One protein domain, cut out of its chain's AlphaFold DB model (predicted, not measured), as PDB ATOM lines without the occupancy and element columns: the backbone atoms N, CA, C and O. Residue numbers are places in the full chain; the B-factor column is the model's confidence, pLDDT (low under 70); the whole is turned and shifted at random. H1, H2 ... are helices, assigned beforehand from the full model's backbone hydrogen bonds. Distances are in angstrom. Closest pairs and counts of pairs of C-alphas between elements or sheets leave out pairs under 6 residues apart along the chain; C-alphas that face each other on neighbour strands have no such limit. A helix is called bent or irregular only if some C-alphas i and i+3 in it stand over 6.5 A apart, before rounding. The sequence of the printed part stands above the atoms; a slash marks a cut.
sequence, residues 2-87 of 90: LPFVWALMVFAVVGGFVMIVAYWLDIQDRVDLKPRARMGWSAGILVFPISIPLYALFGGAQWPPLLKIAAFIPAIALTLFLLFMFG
ATOM      1  N   LEU A   2      28.169  64.048 -11.245       74.06
ATOM      2  CA  LEU A   2      29.265  63.575 -10.400       74.06
ATOM      3  C   LEU A   2      29.179  63.992  -8.907       74.06
ATOM      4  O   LEU A   2      29.147  63.096  -8.075       74.06
ATOM      5  N   PRO A   3      28.991  65.269  -8.504       83.31
ATOM      6  CA  PRO A   3      28.971  65.622  -7.073       83.31
ATOM      7  C   PRO A   3      27.847  64.943  -6.269       83.31
ATOM      8  O   PRO A   3      28.020  64.623  -5.097       83.31
ATOM      9  N   PHE A   4      26.705  64.687  -6.913       85.25
ATOM     10  CA  PHE A   4      25.569  64.009  -6.292       85.25
ATOM     11  C   PHE A   4      25.830  62.511  -6.104       85.25
ATOM     12  O   PHE A   4      25.581  61.974  -5.026       85.25
ATOM     13  N   VAL A   5      26.383  61.845  -7.125       84.19
ATOM     14  CA  VAL A   5      26.754  60.420  -7.053       84.19
ATOM     15  C   VAL A   5      27.772  60.195  -5.936       84.19
ATOM     16  O   VAL A   5      27.636  59.257  -5.157       84.19
ATOM     17  N   TRP A   6      28.736  61.104  -5.787       85.56
ATOM     18  CA  TRP A   6      29.741  61.036  -4.730       85.56
ATOM     19  C   TRP A   6      29.130  61.167  -3.337       85.56
ATOM     20  O   TRP A   6      29.416  60.346  -2.469       85.56
ATOM     21  N   ALA A   7      28.250  62.150  -3.129       89.31
ATOM     22  CA  ALA A   7      27.542  62.295  -1.861       89.31
ATOM     23  C   ALA A   7      26.744  61.026  -1.521       89.31
ATOM     24  O   ALA A   7      26.845  60.514  -0.406       89.31
ATOM     25  N   LEU A   8      26.015  60.471  -2.495       87.94
ATOM     26  CA  LEU A   8      25.257  59.232  -2.322       87.94
ATOM     27  C   LEU A   8      26.161  58.058  -1.919       87.94
ATOM     28  O   LEU A   8      25.822  57.319  -0.997       87.94
ATOM     29  N   MET A   9      27.323  57.908  -2.560       87.88
ATOM     30  CA  MET A   9      28.290  56.865  -2.206       87.88
ATOM     31  C   MET A   9      28.842  57.048  -0.794       87.88
ATOM     32  O   MET A   9      28.909  56.076  -0.049       87.88
ATOM     33  N   VAL A  10      29.178  58.276  -0.388       90.25
ATOM     34  CA  VAL A  10      29.654  58.559   0.975       90.25
ATOM     35  C   VAL A  10      28.598  58.171   2.008       90.25
ATOM     36  O   VAL A  10      28.905  57.437   2.947       90.25
ATOM     37  N   PHE A  11      27.344  58.592   1.819       92.94
ATOM     38  CA  PHE A  11      26.259  58.221   2.730       92.94
ATOM     39  C   PHE A  11      26.024  56.710   2.767       92.94
ATOM     40  O   PHE A  11      25.842  56.148   3.847       92.94
ATOM     41  N   ALA A  12      26.071  56.040   1.613       91.00
ATOM     42  CA  ALA A  12      25.897  54.597   1.534       91.00
ATOM     43  C   ALA A  12      27.045  53.837   2.223       91.00
ATOM     44  O   ALA A  12      26.798  52.850   2.910       91.00
ATOM     45  N   VAL A  13      28.288  54.318   2.112       88.81
ATOM     46  CA  VAL A  13      29.452  53.731   2.792       88.81
ATOM     47  C   VAL A  13      29.355  53.918   4.305       88.81
ATOM     48  O   VAL A  13      29.469  52.941   5.042       88.81
ATOM     49  N   VAL A  14      29.096  55.141   4.779       92.56
ATOM     50  CA  VAL A  14      28.960  55.422   6.219       92.56
ATOM     51  C   VAL A  14      27.801  54.624   6.814       92.56
ATOM     52  O   VAL A  14      27.975  53.946   7.825       92.56
ATOM     53  N   GLY A  15      26.639  54.637   6.155       91.88
ATOM     54  CA  GLY A  15      25.491  53.825   6.554       91.88
ATOM     55  C   GLY A  15      25.816  52.330   6.546       91.88
ATOM     56  O   GLY A  15      25.458  51.621   7.480       91.88
ATOM     57  N   GLY A  16      26.570  51.855   5.552       92.00
ATOM     58  CA  GLY A  16      27.035  50.473   5.480       92.00
ATOM     59  C   GLY A  16      27.899  50.069   6.676       92.00
ATOM     60  O   GLY A  16      27.667  49.012   7.259       92.00
ATOM     61  N   PHE A  17      28.831  50.925   7.106       92.94
ATOM     62  CA  PHE A  17      29.631  50.689   8.313       92.94
ATOM     63  C   PHE A  17      28.775  50.625   9.579       92.94
ATOM     64  O   PHE A  17      28.957  49.718  10.392       92.94
ATOM     65  N   VAL A  18      27.808  51.535   9.728       94.44
ATOM     66  CA  VAL A  18      26.854  51.493  10.848       94.44
ATOM     67  C   VAL A  18      26.092  50.164  10.857       94.44
ATOM     68  O   VAL A  18      25.940  49.553  11.915       94.44
ATOM     69  N   MET A  19      25.687  49.662   9.687       95.75
ATOM     70  CA  MET A  19      25.003  48.373   9.583       95.75
ATOM     71  C   MET A  19      25.885  47.184   9.967       95.75
ATOM     72  O   MET A  19      25.380  46.259  10.597       95.75
ATOM     73  N   ILE A  20      27.182  47.199   9.640       94.62
ATOM     74  CA  ILE A  20      28.129  46.157  10.082       94.62
ATOM     75  C   ILE A  20      28.189  46.108  11.610       94.62
ATOM     76  O   ILE A  20      28.130  45.026  12.193       94.62
ATOM     77  N   VAL A  21      28.276  47.271  12.257       94.44
ATOM     78  CA  VAL A  21      28.325  47.360  13.721       94.44
ATOM     79  C   VAL A  21      27.021  46.856  14.336       94.44
ATOM     80  O   VAL A  21      27.063  46.004  15.220       94.44
ATOM     81  N   ALA A  22      25.868  47.318  13.840       93.38
ATOM     82  CA  ALA A  22      24.558  46.879  14.326       93.38
ATOM     83  C   ALA A  22      24.366  45.361  14.179       93.38
ATOM     84  O   ALA A  22      23.937  44.694  15.116       93.38
ATOM     85  N   TYR A  23      24.746  44.812  13.024       93.88
ATOM     86  CA  TYR A  23      24.762  43.377  12.754       93.88
ATOM     87  C   TYR A  23      25.608  42.602  13.762       93.88
ATOM     88  O   TYR A  23      25.140  41.632  14.354       93.88
ATOM     89  N   TRP A  24      26.851  43.035  13.971       94.00
ATOM     90  CA  TRP A  24      27.771  42.326  14.849       94.00
ATOM     91  C   TRP A  24      27.323  42.357  16.308       94.00
ATOM     92  O   TRP A  24      27.351  41.315  16.960       94.00
ATOM     93  N   LEU A  25      26.896  43.527  16.797       93.38
ATOM     94  CA  LEU A  25      26.398  43.697  18.162       93.38
ATOM     95  C   LEU A  25      25.181  42.808  18.415       93.38
ATOM     96  O   LEU A  25      25.176  42.054  19.384       93.38
ATOM     97  N   ASP A  26      24.214  42.808  17.495       92.75
ATOM     98  CA  ASP A  26      23.028  41.964  17.620       92.75
ATOM     99  C   ASP A  26      23.410  40.481  17.728       92.75
ATOM    100  O   ASP A  26      22.928  39.786  18.612       92.75
ATOM    101  N   ILE A  27      24.357  39.990  16.921       92.38
ATOM    102  CA  ILE A  27      24.837  38.600  17.020       92.38
ATOM    103  C   ILE A  27      25.452  38.283  18.387       92.38
ATOM    104  O   ILE A  27      25.292  37.156  18.871       92.38
ATOM    105  N   GLN A  28      26.173  39.224  19.005       92.31
ATOM    106  CA  GLN A  28      26.753  39.001  20.333       92.31
ATOM    107  C   GLN A  28      25.666  38.896  21.411       92.31
ATOM    108  O   GLN A  28      25.764  38.028  22.284       92.31
ATOM    109  N   ASP A  29      24.610  39.701  21.289       91.94
ATOM    110  CA  ASP A  29      23.492  39.762  22.237       91.94
ATOM    111  C   ASP A  29      22.504  38.588  22.096       91.94
ATOM    112  O   ASP A  29      21.673  38.339  22.975       91.94
ATOM    113  N   ARG A  30      22.608  37.799  21.022       88.00
ATOM    114  CA  ARG A  30      21.736  36.648  20.743       88.00
ATOM    115  C   ARG A  30      22.025  35.450  21.646       88.00
ATOM    116  O   ARG A  30      22.764  34.521  21.303       88.00
ATOM    117  N   VAL A  31      21.381  35.445  22.811       89.25
ATOM    118  CA  VAL A  31      21.462  34.365  23.810       89.25
ATOM    119  C   VAL A  31      20.914  33.021  23.314       89.25
ATOM    120  O   VAL A  31      21.387  31.977  23.755       89.25
ATOM    121  N   ASP A  32      19.984  33.035  22.360       90.06
ATOM    122  CA  ASP A  32      19.389  31.854  21.721       90.06
ATOM    123  C   ASP A  32      20.374  31.097  20.812       90.06
ATOM    124  O   ASP A  32      20.214  29.898  20.569       90.06
ATOM    125  N   LEU A  33      21.419  31.767  20.320       89.00
ATOM    126  CA  LEU A  33      22.406  31.156  19.439       89.00
ATOM    127  C   LEU A  33      23.476  30.399  20.231       89.00
ATOM    128  O   LEU A  33      24.110  30.936  21.144       89.00
ATOM    129  N   LYS A  34      23.766  29.164  19.796       94.00
ATOM    130  CA  LYS A  34      24.941  28.401  20.253       94.00
ATOM    131  C   LYS A  34      26.234  29.154  19.891       94.00
ATOM    132  O   LYS A  34      26.281  29.772  18.826       94.00
ATOM    133  N   PRO A  35      27.330  29.009  20.664       93.38
ATOM    134  CA  PRO A  35      28.593  29.706  20.390       93.38
ATOM    135  C   PRO A  35      29.112  29.536  18.953       93.38
ATOM    136  O   PRO A  35      29.518  30.504  18.318       93.38
ATOM    137  N   ARG A  36      29.009  28.324  18.389       93.19
ATOM    138  CA  ARG A  36      29.401  28.045  16.995       93.19
ATOM    139  C   ARG A  36      28.571  28.822  15.968       93.19
ATOM    140  O   ARG A  36      29.113  29.270  14.967       93.19
ATOM    141  N   ALA A  37      27.274  28.996  16.221       90.31
ATOM    142  CA  ALA A  37      26.403  29.773  15.344       90.31
ATOM    143  C   ALA A  37      26.743  31.268  15.416       90.31
ATOM    144  O   ALA A  37      26.805  31.917  14.378       90.31
ATOM    145  N   ARG A  38      27.053  31.799  16.611       91.44
ATOM    146  CA  ARG A  38      27.527  33.187  16.760       91.44
ATOM    147  C   ARG A  38      28.841  33.423  16.026       91.44
ATOM    148  O   ARG A  38      28.978  34.438  15.354       91.44
ATOM    149  N   MET A  39      29.781  32.478  16.095       92.44
ATOM    150  CA  MET A  39      31.028  32.548  15.324       92.44
ATOM    151  C   MET A  39      30.763  32.535  13.814       92.44
ATOM    152  O   MET A  39      31.322  33.360  13.099       92.44
ATOM    153  N   GLY A  40      29.878  31.653  13.336       91.81
ATOM    154  CA  GLY A  40      29.494  31.591  11.922       91.81
ATOM    155  C   GLY A  40      28.864  32.894  11.424       91.81
ATOM    156  O   GLY A  40      29.289  33.438  10.408       91.81
ATOM    157  N   TRP A  41      27.913  33.450  12.177       90.56
ATOM    158  CA  TRP A  41      27.330  34.753  11.862       90.56
ATOM    159  C   TRP A  41      28.361  35.888  11.960       90.56
ATOM    160  O   TRP A  41      28.414  36.740  11.078       90.56
ATOM    161  N   SER A  42      29.259  35.871  12.946       92.50
ATOM    162  CA  SER A  42      30.342  36.864  13.040       92.50
ATOM    163  C   SER A  42      31.260  36.823  11.813       92.50
ATOM    164  O   SER A  42      31.596  37.869  11.262       92.50
ATOM    165  N   ALA A  43      31.602  35.627  11.321       94.06
ATOM    166  CA  ALA A  43      32.359  35.459  10.080       94.06
ATOM    167  C   ALA A  43      31.602  35.995   8.849       94.06
ATOM    168  O   ALA A  43      32.223  36.427   7.879       94.06
ATOM    169  N   GLY A  44      30.268  36.049   8.912       90.62
ATOM    170  CA  GLY A  44      29.416  36.662   7.896       90.62
ATOM    171  C   GLY A  44      29.741  38.131   7.601       90.62
ATOM    172  O   GLY A  44      29.446  38.580   6.496       90.62
ATOM    173  N   ILE A  45      30.413  38.864   8.502       92.06
ATOM    174  CA  ILE A  45      30.913  40.230   8.231       92.06
ATOM    175  C   ILE A  45      31.791  40.284   6.977       92.06
ATOM    176  O   ILE A  45      31.767  41.274   6.254       92.06
ATOM    177  N   LEU A  46      32.540  39.224   6.670       92.06
ATOM    178  CA  LEU A  46      33.420  39.202   5.497       92.06
ATOM    179  C   LEU A  46      32.651  39.330   4.175       92.06
ATOM    180  O   LEU A  46      33.203  39.762   3.169       92.06
ATOM    181  N   VAL A  47      31.364  38.989   4.193       94.00
ATOM    182  CA  VAL A  47      30.436  39.109   3.068       94.00
ATOM    183  C   VAL A  47      29.243  39.996   3.443       94.00
ATOM    184  O   VAL A  47      28.120  39.757   2.997       94.00
ATOM    185  N   PHE A  48      29.488  41.034   4.259       92.88
ATOM    186  CA  PHE A  48      28.472  41.940   4.814       92.88
ATOM    187  C   PHE A  48      27.463  42.527   3.814       92.88
ATOM    188  O   PHE A  48      26.309  42.697   4.216       92.88
ATOM    189  N   PRO A  49      27.794  42.794   2.528       93.50
ATOM    190  CA  PRO A  49      26.800  43.289   1.581       93.50
ATOM    191  C   PRO A  49      25.661  42.295   1.339       93.50
ATOM    192  O   PRO A  49      24.578  42.699   0.937       93.50
ATOM    193  N   ILE A  50      25.893  41.005   1.596       94.00
ATOM    194  CA  ILE A  50      24.921  39.926   1.397       94.00
ATOM    195  C   ILE A  50      24.435  39.384   2.743       94.00
ATOM    196  O   ILE A  50      23.237  39.189   2.939       94.00
ATOM    197  N   SER A  51      25.343  39.153   3.693       94.19
ATOM    198  CA  SER A  51      24.987  38.541   4.975       94.19
ATOM    199  C   SER A  51      24.093  39.427   5.835       94.19
ATOM    200  O   SER A  51      23.213  38.885   6.493       94.19
ATOM    201  N   ILE A  52      24.239  40.757   5.801       94.00
ATOM    202  CA  ILE A  52      23.394  41.669   6.585       94.00
ATOM    203  C   ILE A  52      21.935  41.653   6.086       94.00
ATOM    204  O   ILE A  52      21.045  41.457   6.917       94.00
ATOM    205  N   PRO A  53      21.641  41.768   4.771       93.56
ATOM    206  CA  PRO A  53      20.288  41.547   4.256       93.56
ATOM    207  C   PRO A  53      19.715  40.173   4.612       93.56
ATOM    208  O   PRO A  53      18.586  40.076   5.092       93.56
ATOM    209  N   LEU A  54      20.494  39.100   4.424       92.69
ATOM    210  CA  LEU A  54      20.052  37.744   4.767       92.69
ATOM    211  C   LEU A  54      19.763  37.614   6.262       92.69
ATOM    212  O   LEU A  54      18.780  36.990   6.657       92.69
ATOM    213  N   TYR A  55      20.582  38.239   7.099       91.25
ATOM    214  CA  TYR A  55      20.349  38.290   8.527       91.25
ATOM    215  C   TYR A  55      19.063  39.039   8.840       91.25
ATOM    216  O   TYR A  55      18.214  38.483   9.516       91.25
ATOM    217  N   ALA A  56      18.833  40.230   8.294       91.12
ATOM    218  CA  ALA A  56      17.599  40.978   8.533       91.12
ATOM    219  C   ALA A  56      16.320  40.214   8.123       91.12
ATOM    220  O   ALA A  56      15.278  40.384   8.759       91.12
ATOM    221  N   LEU A  57      16.401  39.368   7.089       89.06
ATOM    222  CA  LEU A  57      15.282  38.560   6.592       89.06
ATOM    223  C   LEU A  57      15.060  37.268   7.389       89.06
ATOM    224  O   LEU A  57      13.916  36.916   7.673       89.06
ATOM    225  N   PHE A  58      16.136  36.556   7.738       84.69
ATOM    226  CA  PHE A  58      16.057  35.186   8.261       84.69
ATOM    227  C   PHE A  58      16.598  35.030   9.687       84.69
ATOM    228  O   PHE A  58      16.159  34.148  10.421       84.69
ATOM    229  N   GLY A  59      17.561  35.862  10.085       70.38
ATOM    230  CA  GLY A  59      18.246  35.798  11.378       70.38
ATOM    231  C   GLY A  59      17.673  36.764  12.417       70.38
ATOM    232  O   GLY A  59      17.278  36.340  13.497       70.38
ATOM    233  N   GLY A  60      17.615  38.056  12.106       66.44
ATOM    234  CA  GLY A  60      17.207  39.180  12.948       66.44
ATOM    235  C   GLY A  60      15.707  39.464  12.896       66.44
ATOM    236  O   GLY A  60      15.292  40.591  12.627       66.44
ATOM    237  N   ALA A  61      14.868  38.460  13.176       65.69
ATOM    238  CA  ALA A  61      13.411  38.637  13.222       65.69
ATOM    239  C   ALA A  61      12.983  39.810  14.131       65.69
ATOM    240  O   ALA A  61      11.990  40.481  13.840       65.69
ATOM    241  N   GLN A  62      13.779  40.097  15.167       82.06
ATOM    242  CA  GLN A  62      13.545  41.146  16.159       82.06
ATOM    243  C   GLN A  62      14.024  42.544  15.743       82.06
ATOM    244  O   GLN A  62      13.757  43.506  16.458       82.06
ATOM    245  N   TRP A  63      14.701  42.694  14.598       89.62
ATOM    246  CA  TRP A  63      15.136  44.017  14.157       89.62
ATOM    247  C   TRP A  63      13.940  44.942  13.919       89.62
ATOM    248  O   TRP A  63      12.965  44.530  13.273       89.62
ATOM    249  N   PRO A  64      14.011  46.204  14.382       90.94
ATOM    250  CA  PRO A  64      12.993  47.188  14.070       90.94
ATOM    251  C   PRO A  64      12.903  47.374  12.547       90.94
ATOM    252  O   PRO A  64      13.919  47.257  11.850       90.94
ATOM    253  N   PRO A  65      11.714  47.701  12.006       91.50
ATOM    254  CA  PRO A  65      11.500  47.811  10.561       91.50
ATOM    255  C   PRO A  65      12.520  48.708   9.852       91.50
ATOM    256  O   PRO A  65      12.988  48.376   8.765       91.50
ATOM    257  N   LEU A  66      12.925  49.803  10.503       91.88
ATOM    258  CA  LEU A  66      13.932  50.719   9.974       91.88
ATOM    259  C   LEU A  66      15.288  50.035   9.751       91.88
ATOM    260  O   LEU A  66      15.879  50.203   8.688       91.88
ATOM    261  N   LEU A  67      15.766  49.233  10.709       91.25
ATOM    262  CA  LEU A  67      17.030  48.502  10.564       91.25
ATOM    263  C   LEU A  67      16.934  47.406   9.501       91.25
ATOM    264  O   LEU A  67      17.906  47.167   8.791       91.25
ATOM    265  N   LYS A  68      15.763  46.782   9.331       92.75
ATOM    266  CA  LYS A  68      15.541  45.804   8.255       92.75
ATOM    267  C   LYS A  68      15.630  46.436   6.869       92.75
ATOM    268  O   LYS A  68      16.190  45.830   5.965       92.75
ATOM    269  N   ILE A  69      15.124  47.655   6.702       93.69
ATOM    270  CA  ILE A  69      15.279  48.414   5.453       93.69
ATOM    271  C   ILE A  69      16.740  48.848   5.281       93.69
ATOM    272  O   ILE A  69      17.331  48.656   4.220       93.69
ATOM    273  N   ALA A  70      17.351  49.381   6.342       94.31
ATOM    274  CA  ALA A  70      18.738  49.834   6.323       94.31
ATOM    275  C   ALA A  70      19.743  48.693   6.072       94.31
ATOM    276  O   ALA A  70      20.818  48.938   5.530       94.31
ATOM    277  N   ALA A  71      19.382  47.439   6.365       94.81
ATOM    278  CA  ALA A  71      20.180  46.246   6.078       94.81
ATOM    279  C   ALA A  71      20.619  46.124   4.613       94.81
ATOM    280  O   ALA A  71      21.646  45.511   4.334       94.81
ATOM    281  N   PHE A  72      19.884  46.739   3.685       95.38
ATOM    282  CA  PHE A  72      20.205  46.737   2.260       95.38
ATOM    283  C   PHE A  72      21.191  47.839   1.847       95.38
ATOM    284  O   PHE A  72      21.723  47.781   0.740       95.38
ATOM    285  N   ILE A  73      21.490  48.813   2.716       95.50
ATOM    286  CA  ILE A  73      22.432  49.908   2.423       95.50
ATOM    287  C   ILE A  73      23.807  49.375   1.984       95.50
ATOM    288  O   ILE A  73      24.277  49.816   0.938       95.50
ATOM    289  N   PRO A  74      24.436  48.399   2.675       93.69
ATOM    290  CA  PRO A  74      25.643  47.731   2.190       93.69
ATOM    291  C   PRO A  74      25.570  47.207   0.747       93.69
ATOM    292  O   PRO A  74      26.485  47.436  -0.045       93.69
ATOM    293  N   ALA A  75      24.481  46.517   0.396       94.50
ATOM    294  CA  ALA A  75      24.280  45.953  -0.937       94.50
ATOM    295  C   ALA A  75      24.132  47.057  -1.994       94.50
ATOM    296  O   ALA A  75      24.714  46.977  -3.077       94.50
ATOM    297  N   ILE A  76      23.389  48.115  -1.657       93.62
ATOM    298  CA  ILE A  76      23.207  49.292  -2.509       93.62
ATOM    299  C   ILE A  76      24.543  50.011  -2.702       93.62
ATOM    300  O   ILE A  76      24.889  50.336  -3.833       93.62
ATOM    301  N   ALA A  77      25.325  50.207  -1.636       91.69
ATOM    302  CA  ALA A  77      26.641  50.838  -1.693       91.69
ATOM    303  C   ALA A  77      27.578  50.085  -2.649       91.69
ATOM    304  O   ALA A  77      28.179  50.696  -3.532       91.69
ATOM    305  N   LEU A  78      27.643  48.754  -2.520       92.44
ATOM    306  CA  LEU A  78      28.418  47.903  -3.422       92.44
ATOM    307  C   LEU A  78      27.917  48.013  -4.867       92.44
ATOM    308  O   LEU A  78      28.717  48.157  -5.785       92.44
ATOM    309  N   THR A  79      26.600  47.990  -5.075       92.75
ATOM    310  CA  THR A  79      26.000  48.107  -6.411       92.75
ATOM    311  C   THR A  79      26.351  49.442  -7.064       92.75
ATOM    312  O   THR A  79      26.816  49.463  -8.199       92.75
ATOM    313  N   LEU A  80      26.196  50.556  -6.342       90.75
ATOM    314  CA  LEU A  80      26.557  51.889  -6.828       90.75
ATOM    315  C   LEU A  80      28.047  51.977  -7.165       90.75
ATOM    316  O   LEU A  80      28.405  52.525  -8.206       90.75
ATOM    317  N   PHE A  81      28.906  51.399  -6.323       89.31
ATOM    318  CA  PHE A  81      30.341  51.333  -6.579       89.31
ATOM    319  C   PHE A  81      30.671  50.564  -7.856       89.31
ATOM    320  O   PHE A  81      31.434  51.063  -8.680       89.31
ATOM    321  N   LEU A  82      30.062  49.396  -8.068       92.88
ATOM    322  CA  LEU A  82      30.271  48.611  -9.283       92.88
ATOM    323  C   LEU A  82      29.777  49.358 -10.528       92.88
ATOM    324  O   LEU A  82      30.498  49.435 -11.518       92.88
ATOM    325  N   LEU A  83      28.587  49.961 -10.474       92.38
ATOM    326  CA  LEU A  83      28.049  50.745 -11.589       92.38
ATOM    327  C   LEU A  83      28.946  51.939 -11.940       92.38
ATOM    328  O   LEU A  83      29.164  52.216 -13.118       92.38
ATOM    329  N   PHE A  84      29.496  52.625 -10.937       87.94
ATOM    330  CA  PHE A  84      30.468  53.697 -11.146       87.94
ATOM    331  C   PHE A  84      31.774  53.170 -11.756       87.94
ATOM    332  O   PHE A  84      32.249  53.705 -12.754       87.94
ATOM    333  N   MET A  85      32.324  52.081 -11.208       89.38
ATOM    334  CA  MET A  85      33.569  51.461 -11.676       89.38
ATOM    335  C   MET A  85      33.499  51.037 -13.151       89.38
ATOM    336  O   MET A  85      34.483  51.168 -13.874       89.38
ATOM    337  N   PHE A  86      32.338  50.564 -13.608       94.38
ATOM    338  CA  PHE A  86      32.112  50.168 -15.000       94.38
ATOM    339  C   PHE A  86      31.614  51.307 -15.904       94.38
ATOM    340  O   PHE A  86      31.231  51.057 -17.045       94.38
ATOM    341  N   GLY A  87      31.617  52.557 -15.425       87.25
ATOM    342  CA  GLY A  87      31.261  53.731 -16.227       87.25
ATOM    343  C   GLY A  87      29.770  53.857 -16.553       87.25
ATOM    344  O   GLY A  87      29.407  54.616 -17.444       87.25
TER     345      GLY A  87
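Overview. This is residues 2 to 87 of the 90 residues of an uncharacterized protein of Chloroflexi bacterium (UniProt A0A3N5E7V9). Long helix H1 makes a spine; arm H2a folds back beside its last part, while H2b and H4 pack on it as a three-helix bundle, and short H3 packs on H2b. The printed part has 86 residues with four named helices, in the order H1, H2, H3, H4, and no named strand; its class is all helix, with 72 of the 86 residues in the helices, and it is only just compact, close to loose, with a radius of gyration of the C-alphas of 14.0 A and spans of 46 by 23 by 17 A.

Arrangement. H1, residues 2 to 29, and H2a, residues 35 to 46, form a hairpin; their closest C-alphas, Ile 27 and Arg 38, are 6.1 A apart. H2, assigned as one helix by its hydrogen bonds, is bent, with C-alphas 46 and 49 8.7 A apart. Its arm H2b, residues 49 to 59, forms a hairpin with H3, residues 65 to 70, closest at C-alphas 56 and 68, 5.3 A. H4, residues 73 to 85, touches H1 with H1's residues 9 to 19 alone, closest at C-alphas 16 and 74, 4.5 A. Every O i to N i+4 pair is within hydrogen-bond range in H1, H3 and H4, 6 of 8 in H2a, 6 of 7 in H2b.

Along the chain. H1, 40.8 A long, begins at C-alpha 2 (29.265, 63.575, -10.400); H4, 18.0 A, ends at C-alpha 85 (33.569, 51.461, -11.676).

Size, cuts and confidence. The farthest C-alphas, Leu 2 and Lys 34, are 46.9 A apart. The printed part has no cut, its links are tight, and residues 60 to 61 have pLDDT under 70.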